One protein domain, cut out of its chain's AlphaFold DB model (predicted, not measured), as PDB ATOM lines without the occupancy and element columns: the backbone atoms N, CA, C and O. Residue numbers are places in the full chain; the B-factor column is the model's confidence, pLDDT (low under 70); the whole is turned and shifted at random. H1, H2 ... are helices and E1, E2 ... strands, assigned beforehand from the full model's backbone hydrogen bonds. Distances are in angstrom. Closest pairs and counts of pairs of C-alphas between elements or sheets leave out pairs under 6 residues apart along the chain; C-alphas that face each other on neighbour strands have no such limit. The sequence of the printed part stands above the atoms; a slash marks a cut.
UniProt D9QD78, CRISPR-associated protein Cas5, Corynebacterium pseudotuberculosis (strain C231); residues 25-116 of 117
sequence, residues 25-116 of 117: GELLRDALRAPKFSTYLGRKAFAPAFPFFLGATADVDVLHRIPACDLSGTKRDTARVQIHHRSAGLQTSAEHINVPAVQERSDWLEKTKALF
ATOM      1  N   GLY A  25     -62.574  24.358  17.957       91.94
ATOM      2  CA  GLY A  25     -62.115  25.071  16.755       91.94
ATOM      3  C   GLY A  25     -62.996  26.268  16.365       91.94
ATOM      4  O   GLY A  25     -62.494  27.379  16.200       91.94
ATOM      5  N   GLU A  26     -64.316  26.074  16.313       91.94
ATOM      6  CA  GLU A  26     -65.287  27.131  15.981       91.94
ATOM      7  C   GLU A  26     -65.257  28.290  16.993       91.94
ATOM      8  O   GLU A  26     -65.193  29.459  16.614       91.94
ATOM      9  N   LEU A  27     -65.219  27.965  18.290       94.19
ATOM     10  CA  LEU A  27     -65.152  28.956  19.365       94.19
ATOM     11  C   LEU A  27     -63.866  29.790  19.281       94.19
ATOM     12  O   LEU A  27     -63.904  31.009  19.454       94.19
ATOM     13  N   LEU A  28     -62.730  29.135  19.021       93.12
ATOM     14  CA  LEU A  28     -61.436  29.800  18.866       93.12
ATOM     15  C   LEU A  28     -61.438  30.733  17.655       93.12
ATOM     16  O   LEU A  28     -61.033  31.889  17.782       93.12
ATOM     17  N   ARG A  29     -61.939  30.263  16.507       93.56
ATOM     18  CA  ARG A  29     -62.063  31.066  15.285       93.56
ATOM     19  C   ARG A  29     -62.856  32.345  15.540       93.56
ATOM     20  O   ARG A  29     -62.403  33.432  15.184       93.56
ATOM     21  N   ASP A  30     -64.023  32.228  16.167       93.62
ATOM     22  CA  ASP A  30     -64.911  33.369  16.389       93.62
ATOM     23  C   ASP A  30     -64.304  34.368  17.387       93.62
ATOM     24  O   ASP A  30     -64.330  35.580  17.156       93.62
ATOM     25  N   ALA A  31     -63.674  33.868  18.456       94.38
ATOM     26  CA  ALA A  31     -62.990  34.701  19.443       94.38
ATOM     27  C   ALA A  31     -61.762  35.430  18.868       94.38
ATOM     28  O   ALA A  31     -61.493  36.564  19.257       94.38
ATOM     29  N   LEU A  32     -61.023  34.805  17.945       93.25
ATOM     30  CA  LEU A  32     -59.858  35.410  17.292       93.25
ATOM     31  C   LEU A  32     -60.247  36.408  16.196       93.25
ATOM     32  O   LEU A  32     -59.550  37.404  16.005       93.25
ATOM     33  N   ARG A  33     -61.373  36.182  15.508       92.25
ATOM     34  CA  ARG A  33     -61.912  37.113  14.506       92.25
ATOM     35  C   ARG A  33     -62.445  38.403  15.139       92.25
ATOM     36  O   ARG A  33     -62.321  39.464  14.533       92.25
ATOM     37  N   ALA A  34     -63.027  38.320  16.334       93.31
ATOM     38  CA  ALA A  34     -63.582  39.464  17.061       93.31
ATOM     39  C   ALA A  34     -63.133  39.457  18.539       93.31
ATOM     40  O   ALA A  34     -63.926  39.153  19.438       93.31
ATOM     41  N   PRO A  35     -61.856  39.779  18.819       94.25
ATOM     42  CA  PRO A  35     -61.301  39.644  20.157       94.25
ATOM     43  C   PRO A  35     -61.911  40.661  21.131       94.25
ATOM     44  O   PRO A  35     -61.920  41.866  20.887       94.25
ATOM     45  N   LYS A  36     -62.383  40.173  22.288       95.75
ATOM     46  CA  LYS A  36     -62.931  41.017  23.372       95.75
ATOM     47  C   LYS A  36     -61.865  41.853  24.085       95.75
ATOM     48  O   LYS A  36     -62.178  42.882  24.676       95.75
ATOM     49  N   PHE A  37     -60.616  41.395  24.057       93.75
ATOM     50  CA  PHE A  37     -59.466  42.070  24.652       93.75
ATOM     51  C   PHE A  37     -58.439  42.388  23.572       93.75
ATOM     52  O   PHE A  37     -58.332  41.666  22.584       93.75
ATOM     53  N   SER A  38     -57.643  43.438  23.776       93.38
ATOM     54  CA  SER A  38     -56.542  43.759  22.866       93.38
ATOM     55  C   SER A  38     -55.568  42.584  22.759       93.38
ATOM     56  O   SER A  38     -55.071  42.096  23.775       93.38
ATOM     57  N   THR A  39     -55.266  42.167  21.535       95.12
ATOM     58  CA  THR A  39     -54.250  41.154  21.233       95.12
ATOM     59  C   THR A  39     -52.848  41.744  21.386       95.12
ATOM     60  O   THR A  39     -52.612  42.885  20.985       95.12
ATOM     61  N   TYR A  40     -51.912  40.982  21.949       95.50
ATOM     62  CA  TYR A  40     -50.524  41.407  22.148       95.50
ATOM     63  C   TYR A  40     -49.559  40.218  22.142       95.50
ATOM     64  O   TYR A  40     -49.948  39.085  22.418       95.50
ATOM     65  N   LEU A  41     -48.280  40.484  21.865       94.94
ATOM     66  CA  LEU A  41     -47.229  39.471  21.771       94.94
ATOM     67  C   LEU A  41     -46.459  39.378  23.093       94.94
ATOM     68  O   LEU A  41     -45.481  40.085  23.338       94.94
ATOM     69  N   GLY A  42     -46.964  38.546  24.006       93.75
ATOM     70  CA  GLY A  42     -46.399  38.315  25.342       93.75
ATOM     71  C   GLY A  42     -46.644  39.452  26.340       93.75
ATOM     72  O   GLY A  42     -47.005  39.195  27.487       93.75
ATOM     73  N   ARG A  43     -46.507  40.719  25.928       94.00
ATOM     74  CA  ARG A  43     -46.841  41.894  26.752       94.00
ATOM     75  C   ARG A  43     -47.601  42.947  25.971       94.00
ATOM     76  O   ARG A  43     -47.305  43.186  24.811       94.00
ATOM     77  N   LYS A  44     -48.482  43.673  26.668       94.75
ATOM     78  CA  LYS A  44     -49.332  44.737  26.105       94.75
ATOM     79  C   LYS A  44     -48.566  45.862  25.387       94.75
ATOM     80  O   LYS A  44     -49.147  46.538  24.551       94.75
ATOM     81  N   ALA A  45     -47.282  46.056  25.694       94.31
ATOM     82  CA  ALA A  45     -46.421  47.016  24.997       94.31
ATOM     83  C   ALA A  45     -46.055  46.593  23.558       94.31
ATOM     84  O   ALA A  45     -45.563  47.421  22.800       94.31
ATOM     85  N   PHE A  46     -46.288  45.332  23.181       94.44
ATOM     86  CA  PHE A  46     -45.966  44.784  21.864       94.44
ATOM     87  C   PHE A  46     -47.254  44.415  21.126       94.44
ATOM     88  O   PHE A  46     -47.802  43.322  21.295       94.44
ATOM     89  N   ALA A  47     -47.759  45.361  20.335       93.38
ATOM     90  CA  ALA A  47     -48.894  45.126  19.452       93.38
ATOM     91  C   ALA A  47     -48.472  44.264  18.243       93.38
ATOM     92  O   ALA A  47     -47.336  44.393  17.780       93.38
ATOM     93  N   PRO A  48     -49.355  43.400  17.713       92.69
ATOM     94  CA  PRO A  48     -49.097  42.684  16.467       92.69
ATOM     95  C   PRO A  48     -48.907  43.664  15.301       92.69
ATOM     96  O   PRO A  48     -49.693  44.598  15.148       92.69
ATOM     97  N   ALA A  49     -47.879  43.451  14.477       88.12
ATOM     98  CA  ALA A  49     -47.575  44.312  13.326       88.12
ATOM     99  C   ALA A  49     -48.417  43.992  12.072       88.12
ATOM    100  O   ALA A  49     -48.459  44.780  11.132       88.12
ATOM    101  N   PHE A  50     -49.084  42.840  12.054       84.62
ATOM    102  CA  PHE A  50     -49.966  42.362  10.987       84.62
ATOM    103  C   PHE A  50     -51.172  41.635  11.619       84.62
ATOM    104  O   PHE A  50     -51.182  41.461  12.844       84.62
ATOM    105  N   PRO A  51     -52.215  41.255  10.846       88.44
ATOM    106  CA  PRO A  51     -53.415  40.636  11.403       88.44
ATOM    107  C   PRO A  51     -53.096  39.466  12.338       88.44
ATOM    108  O   PRO A  51     -52.418  38.519  11.951       88.44
ATOM    109  N   PHE A  52     -53.605  39.534  13.572       92.12
ATOM    110  CA  PHE A  52     -53.354  38.514  14.597       92.12
ATOM    111  C   PHE A  52     -53.979  37.154  14.247       92.12
ATOM    112  O   PHE A  52     -53.523  36.117  14.717       92.12
ATOM    113  N   PHE A  53     -55.022  37.165  13.417       93.81
ATOM    114  CA  PHE A  53     -55.710  35.982  12.923       93.81
ATOM    115  C   PHE A  53     -55.691  35.988  11.391       93.81
ATOM    116  O   PHE A  53     -56.251  36.898  10.777       93.81
ATOM    117  N   LEU A  54     -55.029  34.994  10.788       92.56
ATOM    118  CA  LEU A  54     -54.879  34.880   9.331       92.56
ATOM    119  C   LEU A  54     -56.071  34.172   8.671       92.56
ATOM    120  O   LEU A  54     -56.468  34.546   7.571       92.56
ATOM    121  N   GLY A  55     -56.665  33.191   9.353       93.00
ATOM    122  CA  GLY A  55     -57.802  32.434   8.846       93.00
ATOM    123  C   GLY A  55     -57.990  31.099   9.559       93.00
ATOM    124  O   GLY A  55     -57.246  30.753  10.474       93.00
ATOM    125  N   ALA A  56     -59.021  30.367   9.147       93.19
ATOM    126  CA  ALA A  56     -59.285  29.001   9.579       93.19
ATOM    127  C   ALA A  56     -59.570  28.149   8.344       93.19
ATOM    128  O   ALA A  56     -60.228  28.611   7.415       93.19
ATOM    129  N   THR A  57     -59.078  26.919   8.344       92.19
ATOM    130  CA  THR A  57     -59.277  25.950   7.268       92.19
ATOM    131  C   THR A  57     -59.286  24.541   7.856       92.19
ATOM    132  O   THR A  57     -58.763  24.327   8.948       92.19
ATOM    133  N   ALA A  58     -59.907  23.597   7.150       88.75
ATOM    134  CA  ALA A  58     -59.827  22.167   7.460       88.75
ATOM    135  C   ALA A  58     -58.593  21.499   6.820       88.75
ATOM    136  O   ALA A  58     -58.349  20.314   7.035       88.75
ATOM    137  N   ASP A  59     -57.848  22.243   6.003       91.06
ATOM    138  CA  ASP A  59     -56.647  21.777   5.327       91.06
ATOM    139  C   ASP A  59     -55.460  21.709   6.299       91.06
ATOM    140  O   ASP A  59     -54.939  22.739   6.730       91.06
ATOM    141  N   VAL A  60     -55.049  20.485   6.633       86.19
ATOM    142  CA  VAL A  60     -53.979  20.187   7.601       86.19
ATOM    143  C   VAL A  60     -52.572  20.513   7.090       86.19
ATOM    144  O   VAL A  60     -51.640  20.584   7.884       86.19
ATOM    145  N   ASP A  61     -52.415  20.747   5.786       89.06
ATOM    146  CA  ASP A  61     -51.132  21.060   5.149       89.06
ATOM    147  C   ASP A  61     -51.054  22.547   4.754       89.06
ATOM    148  O   ASP A  61     -50.238  22.966   3.923       89.06
ATOM    149  N   VAL A  62     -51.929  23.395   5.315       92.00
ATOM    150  CA  VAL A  62     -51.945  24.829   4.999       92.00
ATOM    151  C   VAL A  62     -50.634  25.512   5.383       92.00
ATOM    152  O   VAL A  62     -50.127  26.307   4.589       92.00
ATOM    153  N   LEU A  63     -50.037  25.161   6.529       90.06
ATOM    154  CA  LEU A  63     -48.754  25.718   6.972       90.06
ATOM    155  C   LEU A  63     -47.641  25.514   5.936       90.06
ATOM    156  O   LEU A  63     -46.829  26.417   5.732       90.06
ATOM    157  N   HIS A  64     -47.632  24.379   5.233       91.62
ATOM    158  CA  HIS A  64     -46.627  24.044   4.217       91.62
ATOM    159  C   HIS A  64     -46.771  24.843   2.920       91.62
ATOM    160  O   HIS A  64     -45.897  24.785   2.056       91.62
ATOM    161  N   ARG A  65     -47.864  25.596   2.763       93.00
ATOM    162  CA  ARG A  65     -48.141  26.410   1.572       93.00
ATOM    163  C   ARG A  65     -48.099  27.906   1.838       93.00
ATOM    164  O   ARG A  65     -48.074  28.675   0.877       93.00
ATOM    165  N   ILE A  66     -48.073  28.329   3.103       94.25
ATOM    166  CA  ILE A  66     -47.935  29.746   3.436       94.25
ATOM    167  C   ILE A  66     -46.550  30.220   2.972       94.25
ATOM    168  O   ILE A  66     -45.540  29.658   3.400       94.25
ATOM    169  N   PRO A  67     -46.475  31.235   2.093       94.56
ATOM    170  CA  PRO A  67     -45.196  31.715   1.601       94.56
ATOM    171  C   PRO A  67     -44.360  32.335   2.725       94.56
ATOM    172  O   PRO A  67     -44.903  32.885   3.683       94.56
ATOM    173  N   ALA A  68     -43.038  32.330   2.584       92.69
ATOM    174  CA  ALA A  68     -42.160  33.136   3.430       92.69
ATOM    175  C   ALA A  68     -41.787  34.441   2.718       92.69
ATOM    176  O   ALA A  68     -41.513  34.455   1.517       92.69
ATOM    177  N   CYS A  69     -41.748  35.539   3.470       88.88
ATOM    178  CA  CYS A  69     -41.281  36.824   2.962       88.88
ATOM    179  C   CYS A  69     -39.747  36.881   3.062       88.88
ATOM    180  O   CYS A  69     -39.205  37.028   4.158       88.88
ATOM    181  N   ASP A  70     -39.044  36.724   1.938       83.19
ATOM    182  CA  ASP A  70     -37.581  36.812   1.883       83.19
ATOM    183  C   ASP A  70     -37.166  38.274   1.666       83.19
ATOM    184  O   ASP A  70     -37.114  38.771   0.544       83.19
ATOM    185  N   LEU A  71     -36.862  38.963   2.768       71.19
ATOM    186  CA  LEU A  71     -36.399  40.355   2.761       71.19
ATOM    187  C   LEU A  71     -34.893  40.492   2.477       71.19
ATOM    188  O   LEU A  71     -34.362  41.600   2.522       71.19
ATOM    189  N   SER A  72     -34.181  39.395   2.178       74.25
ATOM    190  CA  SER A  72     -32.737  39.437   1.899       74.25
ATOM    191  C   SER A  72     -32.385  40.096   0.559       74.25
ATOM    192  O   SER A  72     -31.206  40.281   0.256       74.25
ATOM    193  N   GLY A  73     -33.385  40.435  -0.263       68.19
ATOM    194  CA  GLY A  73     -33.218  41.101  -1.560       68.19
ATOM    195  C   GLY A  73     -32.713  40.188  -2.682       68.19
ATOM    196  O   GLY A  73     -32.573  40.629  -3.822       68.19
ATOM    197  N   THR A  74     -32.458  38.909  -2.393       75.12
ATOM    198  CA  THR A  74     -32.140  37.907  -3.414       75.12
ATOM    199  C   THR A  74     -33.433  37.247  -3.873       75.12
ATOM    200  O   THR A  74     -34.110  36.592  -3.082       75.12
ATOM    201  N   LYS A  75     -33.770  37.371  -5.163       78.19
ATOM    202  CA  LYS A  75     -34.917  36.648  -5.724       78.19
ATOM    203  C   LYS A  75     -34.681  35.143  -5.622       78.19
ATOM    204  O   LYS A  75     -33.753  34.609  -6.228       78.19
ATOM    205  N   ARG A  76     -35.545  34.483  -4.862       83.88
ATOM    206  CA  ARG A  76     -35.651  33.029  -4.758       83.88
ATOM    207  C   ARG A  76     -37.101  32.639  -4.969       83.88
ATOM    208  O   ARG A  76     -37.989  33.378  -4.553       83.88
ATOM    209  N   ASP A  77     -37.313  31.472  -5.561       88.00
ATOM    210  CA  ASP A  77     -38.660  30.924  -5.752       88.00
ATOM    211  C   ASP A  77     -39.161  30.213  -4.487       88.00
ATOM    212  O   ASP A  77     -40.362  30.155  -4.228       88.00
ATOM    213  N   THR A  78     -38.237  29.711  -3.662       91.81
ATOM    214  CA  THR A  78     -38.542  29.005  -2.413       91.81
ATOM    215  C   THR A  78     -37.684  29.493  -1.255       91.81
ATOM    216  O   THR A  78     -36.498  29.784  -1.429       91.81
ATOM    217  N   ALA A  79     -38.260  29.487  -0.058       91.06
ATOM    218  CA  ALA A  79     -37.587  29.777   1.198       91.06
ATOM    219  C   ALA A  79     -37.637  28.559   2.119       91.06
ATOM    220  O   ALA A  79     -38.643  27.850   2.186       91.06
ATOM    221  N   ARG A  80     -36.547  28.336   2.855       91.38
ATOM    222  CA  ARG A  80     -36.470  27.271   3.852       91.38
ATOM    223  C   ARG A  80     -36.975  27.796   5.188       91.38
ATOM    224  O   ARG A  80     -36.393  28.732   5.732       91.38
ATOM    225  N   VAL A  81     -38.013  27.169   5.726       91.44
ATOM    226  CA  VAL A  81     -38.579  27.494   7.042       91.44
ATOM    227  C   VAL A  81     -38.500  26.287   7.968       91.44
ATOM    228  O   VAL A  81     -38.340  25.147   7.521       91.44
ATOM    229  N   GLN A  82     -38.574  26.552   9.267       93.31
ATOM    230  CA  GLN A  82     -38.594  25.528  10.302       93.31
ATOM    231  C   GLN A  82     -40.002  25.439  10.887       93.31
ATOM    232  O   GLN A  82     -40.534  26.438  11.369       93.31
ATOM    233  N   ILE A  83     -40.590  24.245  10.862       91.25
ATOM    234  CA  ILE A  83     -41.856  23.963  11.543       91.25
ATOM    235  C   ILE A  83     -41.545  23.274  12.862       91.25
ATOM    236  O   ILE A  83     -40.749  22.335  12.918       91.25
ATOM    237  N   HIS A  84     -42.180  23.755  13.928       90.94
ATOM    238  CA  HIS A  84     -42.097  23.168  15.257       90.94
ATOM    239  C   HIS A  84     -43.432  22.535  15.624       90.94
ATOM    240  O   HIS A  84     -44.422  23.241  15.808       90.94
ATOM    241  N   HIS A  85     -43.433  21.221  15.817       87.81
ATOM    242  CA  HIS A  85     -44.620  20.488  16.238       87.81
ATOM    243  C   HIS A  85     -44.659  20.412  17.763       87.81
ATOM    244  O   HIS A  85     -43.707  19.965  18.414       87.81
ATOM    245  N   ARG A  86     -45.751  20.903  18.355       84.81
ATOM    246  CA  ARG A  86     -45.952  20.961  19.808       84.81
ATOM    247  C   ARG A  86     -47.271  20.279  20.156       84.81
ATOM    248  O   ARG A  86     -48.332  20.747  19.762       84.81
ATOM    249  N   SER A  87     -47.201  19.229  20.967       81.94
ATOM    250  CA  SER A  87     -48.379  18.559  21.523       81.94
ATOM    251  C   SER A  87     -48.144  18.257  23.001       81.94
ATOM    252  O   SER A  87     -47.009  18.031  23.426       81.94
ATOM    253  N   ALA A  88     -49.210  18.275  23.802       80.31
ATOM    254  CA  ALA A  88     -49.109  18.033  25.237       80.31
ATOM    255  C   ALA A  88     -48.523  16.638  25.518       80.31
ATOM    256  O   ALA A  88     -49.023  15.635  25.018       80.31
ATOM    257  N   GLY A  89     -47.457  16.579  26.322       80.38
ATOM    258  CA  GLY A  89     -46.816  15.321  26.721       80.38
ATOM    259  C   GLY A  89     -45.879  14.690  25.684       80.38
ATOM    260  O   GLY A  89     -45.267  13.669  25.992       80.38
ATOM    261  N   LEU A  90     -45.713  15.284  24.496       79.62
ATOM    262  CA  LEU A  90     -44.797  14.790  23.464       79.62
ATOM    263  C   LEU A  90     -43.535  15.652  23.365       79.62
ATOM    264  O   LEU A  90     -43.546  16.856  23.636       79.62
ATOM    265  N   GLN A  91     -42.421  15.024  22.969       80.50
ATOM    266  CA  GLN A  91     -41.214  15.768  22.629       80.50
ATOM    267  C   GLN A  91     -41.482  16.662  21.422       80.50
ATOM    268  O   GLN A  91     -42.162  16.285  20.473       80.50
ATOM    269  N   THR A  92     -40.921  17.864  21.469       83.12
ATOM    270  CA  THR A  92     -40.984  18.790  20.341       83.12
ATOM    271  C   THR A  92     -40.101  18.270  19.225       83.12
ATOM    272  O   THR A  92     -38.897  18.116  19.423       83.12
ATOM    273  N   SER A  93     -40.693  18.041  18.059       85.19
ATOM    274  CA  SER A  93     -39.947  17.802  16.832       85.19
ATOM    275  C   SER A  93     -39.853  19.093  16.030       85.19
ATOM    276  O   SER A  93     -40.689  19.998  16.144       85.19
ATOM    277  N   ALA A  94     -38.788  19.195  15.244       88.25
ATOM    278  CA  ALA A  94     -38.657  20.242  14.257       88.25
ATOM    279  C   ALA A  94     -38.320  19.627  12.909       88.25
ATOM    280  O   ALA A  94     -37.484  18.726  12.821       88.25
ATOM    281  N   GLU A  95     -38.940  20.156  11.870       91.62
ATOM    282  CA  GLU A  95     -38.654  19.793  10.491       91.62
ATOM    283  C   GLU A  95     -38.338  21.040   9.676       91.62
ATOM    284  O   GLU A  95     -38.738  22.154  10.020       91.62
ATOM    285  N   HIS A  96     -37.584  20.845   8.600       92.69
ATOM    286  CA  HIS A  96     -37.326  21.899   7.634       92.69
ATOM    287  C   HIS A  96     -38.130  21.619   6.383       92.69
ATOM    288  O   HIS A  96     -38.024  20.530   5.822       92.69
ATOM    289  N   ILE A  97     -38.848  22.630   5.919       92.88
ATOM    290  CA  ILE A  97     -39.612  22.553   4.680       92.88
ATOM    291  C   ILE A  97     -39.228  23.713   3.764       92.88
ATOM    292  O   ILE A  97     -38.704  24.735   4.216       92.88
ATOM    293  N   ASN A  98     -39.494  23.542   2.472       93.12
ATOM    294  CA  ASN A  98     -39.404  24.622   1.501       93.12
ATOM    295  C   ASN A  98     -40.815  25.108   1.194       93.12
ATOM    296  O   ASN A  98     -41.660  24.314   0.787       93.12
ATOM    297  N   VAL A  99     -41.043  26.403   1.371       93.81
ATOM    298  CA  VAL A  99     -42.300  27.082   1.034       93.81
ATOM    299  C   VAL A  99     -42.053  28.081  -0.093       93.81
ATOM    300  O   VAL A  99     -40.899  28.474  -0.303       93.81
ATOM    301  N   PRO A 100     -43.089  28.521  -0.828       94.12
ATOM    302  CA  PRO A 100     -42.930  29.593  -1.803       94.12
ATOM    303  C   PRO A 100     -42.322  30.841  -1.152       94.12
ATOM    304  O   PRO A 100     -42.646  31.179  -0.014       94.12
ATOM    305  N   ALA A 101     -41.436  31.533  -1.860       93.69
ATOM    306  CA  ALA A 101     -40.869  32.791  -1.393       93.69
ATOM    307  C   ALA A 101     -41.527  33.980  -2.099       93.69
ATOM    308  O   ALA A 101     -41.823  33.943  -3.293       93.69
ATOM    309  N   VAL A 102     -41.740  35.054  -1.346       93.75
ATOM    310  CA  VAL A 102     -42.235  36.340  -1.851       93.75
ATOM    311  C   VAL A 102     -41.319  37.458  -1.383       93.75
ATOM    312  O   VAL A 102     -40.663  37.340  -0.352       93.75
ATOM    313  N   GLN A 103     -41.248  38.532  -2.164       90.38
ATOM    314  CA  GLN A 103     -40.313  39.640  -1.928       90.38
ATOM    315  C   GLN A 103     -40.984  40.837  -1.242       90.38
ATOM    316  O   GLN A 103     -40.309  41.706  -0.699       90.38
ATOM    317  N   GLU A 104     -42.318  40.885  -1.257       90.25
ATOM    318  CA  GLU A 104     -43.096  41.983  -0.695       90.25
ATOM    319  C   GLU A 104     -44.145  41.471   0.290       90.25
ATOM    320  O   GLU A 104     -44.780  40.432   0.089       90.25
ATOM    321  N   ARG A 105     -44.370  42.237   1.363       89.62
ATOM    322  CA  ARG A 105     -45.354  41.888   2.398       89.62
ATOM    323  C   ARG A 105     -46.800  41.978   1.896       89.62
ATOM    324  O   ARG A 105     -47.656  41.254   2.394       89.62
ATOM    325  N   SER A 106     -47.067  42.855   0.933       91.56
ATOM    326  CA  SER A 106     -48.349  42.958   0.224       91.56
ATOM    327  C   SER A 106     -48.692  41.645  -0.483       91.56
ATOM    328  O   SER A 106     -49.745  41.071  -0.217       91.56
ATOM    329  N   ASP A 107     -47.766  41.137  -1.300       92.88
ATOM    330  CA  ASP A 107     -47.899  39.861  -2.020       92.88
ATOM    331  C   ASP A 107     -48.017  38.680  -1.045       92.88
ATOM    332  O   ASP A 107     -48.873  37.808  -1.200       92.88
ATOM    333  N   TRP A 108     -47.220  38.692   0.032       93.00
ATOM    334  CA  TRP A 108     -47.352  37.715   1.113       93.00
ATOM    335  C   TRP A 108     -48.773  37.668   1.682       93.00
ATOM    336  O   TRP A 108     -49.343  36.585   1.825       93.00
ATOM    337  N   LEU A 109     -49.354  38.829   1.999       91.56
ATOM    338  CA  LEU A 109     -50.680  38.918   2.604       91.56
ATOM    339  C   LEU A 109     -51.772  38.446   1.638       91.56
ATOM    340  O   LEU A 109     -52.682  37.733   2.056       91.56
ATOM    341  N   GLU A 110     -51.674  38.813   0.362       93.56
ATOM    342  CA  GLU A 110     -52.628  38.409  -0.673       93.56
ATOM    343  C   GLU A 110     -52.624  36.890  -0.884       93.56
ATOM    344  O   GLU A 110     -53.668  36.243  -0.764       93.56
ATOM    345  N   LYS A 111     -51.441  36.302  -1.097       94.19
ATOM    346  CA  LYS A 111     -51.284  34.852  -1.277       94.19
ATOM    347  C   LYS A 111     -51.685  34.068  -0.038       94.19
ATOM    348  O   LYS A 111     -52.349  33.046  -0.159       94.19
ATOM    349  N   THR A 112     -51.329  34.555   1.151       94.00
ATOM    350  CA  THR A 112     -51.709  33.909   2.414       94.00
ATOM    351  C   THR A 112     -53.222  33.935   2.601       94.00
ATOM    352  O   THR A 112     -53.812  32.917   2.942       94.00
ATOM    353  N   LYS A 113     -53.880  35.065   2.320       92.56
ATOM    354  CA  LYS A 113     -55.341  35.182   2.415       92.56
ATOM    355  C   LYS A 113     -56.061  34.198   1.486       92.56
ATOM    356  O   LYS A 113     -57.068  33.617   1.889       92.56
ATOM    357  N   ALA A 114     -55.538  33.984   0.278       93.94
ATOM    358  CA  ALA A 114     -56.107  33.047  -0.689       93.94
ATOM    359  C   ALA A 114     -56.121  31.584  -0.199       93.94
ATOM    360  O   ALA A 114     -56.903  30.791  -0.709       93.94
ATOM    361  N   LEU A 115     -55.309  31.227   0.803       94.00
ATOM    362  CA  LEU A 115     -55.300  29.883   1.399       94.00
ATOM    363  C   LEU A 115     -56.456  29.637   2.383       94.00
ATOM    364  O   LEU A 115     -56.713  28.493   2.750       94.00
ATOM    365  N   PHE A 116     -57.133  30.698   2.829       89.94
ATOM    366  CA  PHE A 116     -58.194  30.645   3.843       89.94
ATOM    367  C   PHE A 116     -59.558  31.118   3.317       89.94
ATOM    368  O   PHE A 116     -60.454  31.404   4.115       89.94
TER     369      PHE A 116
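Overview. This is residues 25 to 116 of the 117 residues of the protein "CRISPR-associated protein Cas5" of Corynebacterium pseudotuberculosis (strain C231) (UniProt D9QD78). A long two-stranded hairpin, E1 and E2, lies along one side of a loose model, and a short helix, H1, stands at the far side, with a long winding stretch, residues 34 to 77, running between them. The second helix, H2, follows the end of E2 and runs from there back toward the side where H1 lies. The printed part has 92 residues with two named helices and two named strands, in the order H1, E1, E2, H2; the sheet has the order E1 - E2 and is antiparallel. The class is mixed, helices and strands, with under half of the residues in named elements. The whole is loose, with a radius of gyration of the C-alphas of 15.2 A, and its C-alphas span 41 by 33 by 28 A.

Arrangement. H1, residues 25 to 33, is apart from E2, residues 93 to 102, and from H2, residues 105 to 114. A long link of 44 residues joins H1 to E1, residues 78 to 85. E1 and E2 are a hairpin of antiparallel neighbours, with 149 degrees between their directions. C-alphas 78 and 100 face each other at 4.5 A, and C-alphas 84 and 94 at 4.6 A. N 81 and O 97 are within hydrogen-bond range at 2.9 A, as are N 95 and O 83 at 3.0 A. E2 bends by 51 degrees at residue 98. Beyond that bend, residues 101 to 102 of E2 pair in parallel with residues 68 to 69, a short pairing that ties the long stretch to the sheet. The closest C-alphas of E2 and H2 are those of Val 102 and Trp 108, 6.1 A apart. E1 and H2 are apart. In H1 and H2 every O i to N i+4 pair is within hydrogen-bond range.

Along the chain. H1 begins with C-alpha 25 at (-62.115, 25.071, 16.755) and measures 12.3 A from first to last C-alpha. E1, Thr 78 to His 85, begins at (-38.542, 29.005, -2.413) and measures 21.4 A. E2, Ser 93 to Val 102, is the longest strand by residues and measures 26.4 A. H2, Arg 105 to Ala 114, measures 14.3 A and ends with C-alpha 114 at (-56.107, 33.047, -0.689).

Size, cuts and confidence. The two C-alphas farthest apart, those of Leu 27 and Thr 74, are 41.1 A apart. The printed part, residues 25 to 116, has no cut. The link from H1 to E1 is long, that from E1 to E2 is short with 7 residues, and that from E2 to H2 is tight with 2 residues. The mean pLDDT of the printed part is 90.2, and one residue, Gly 73, is under 70.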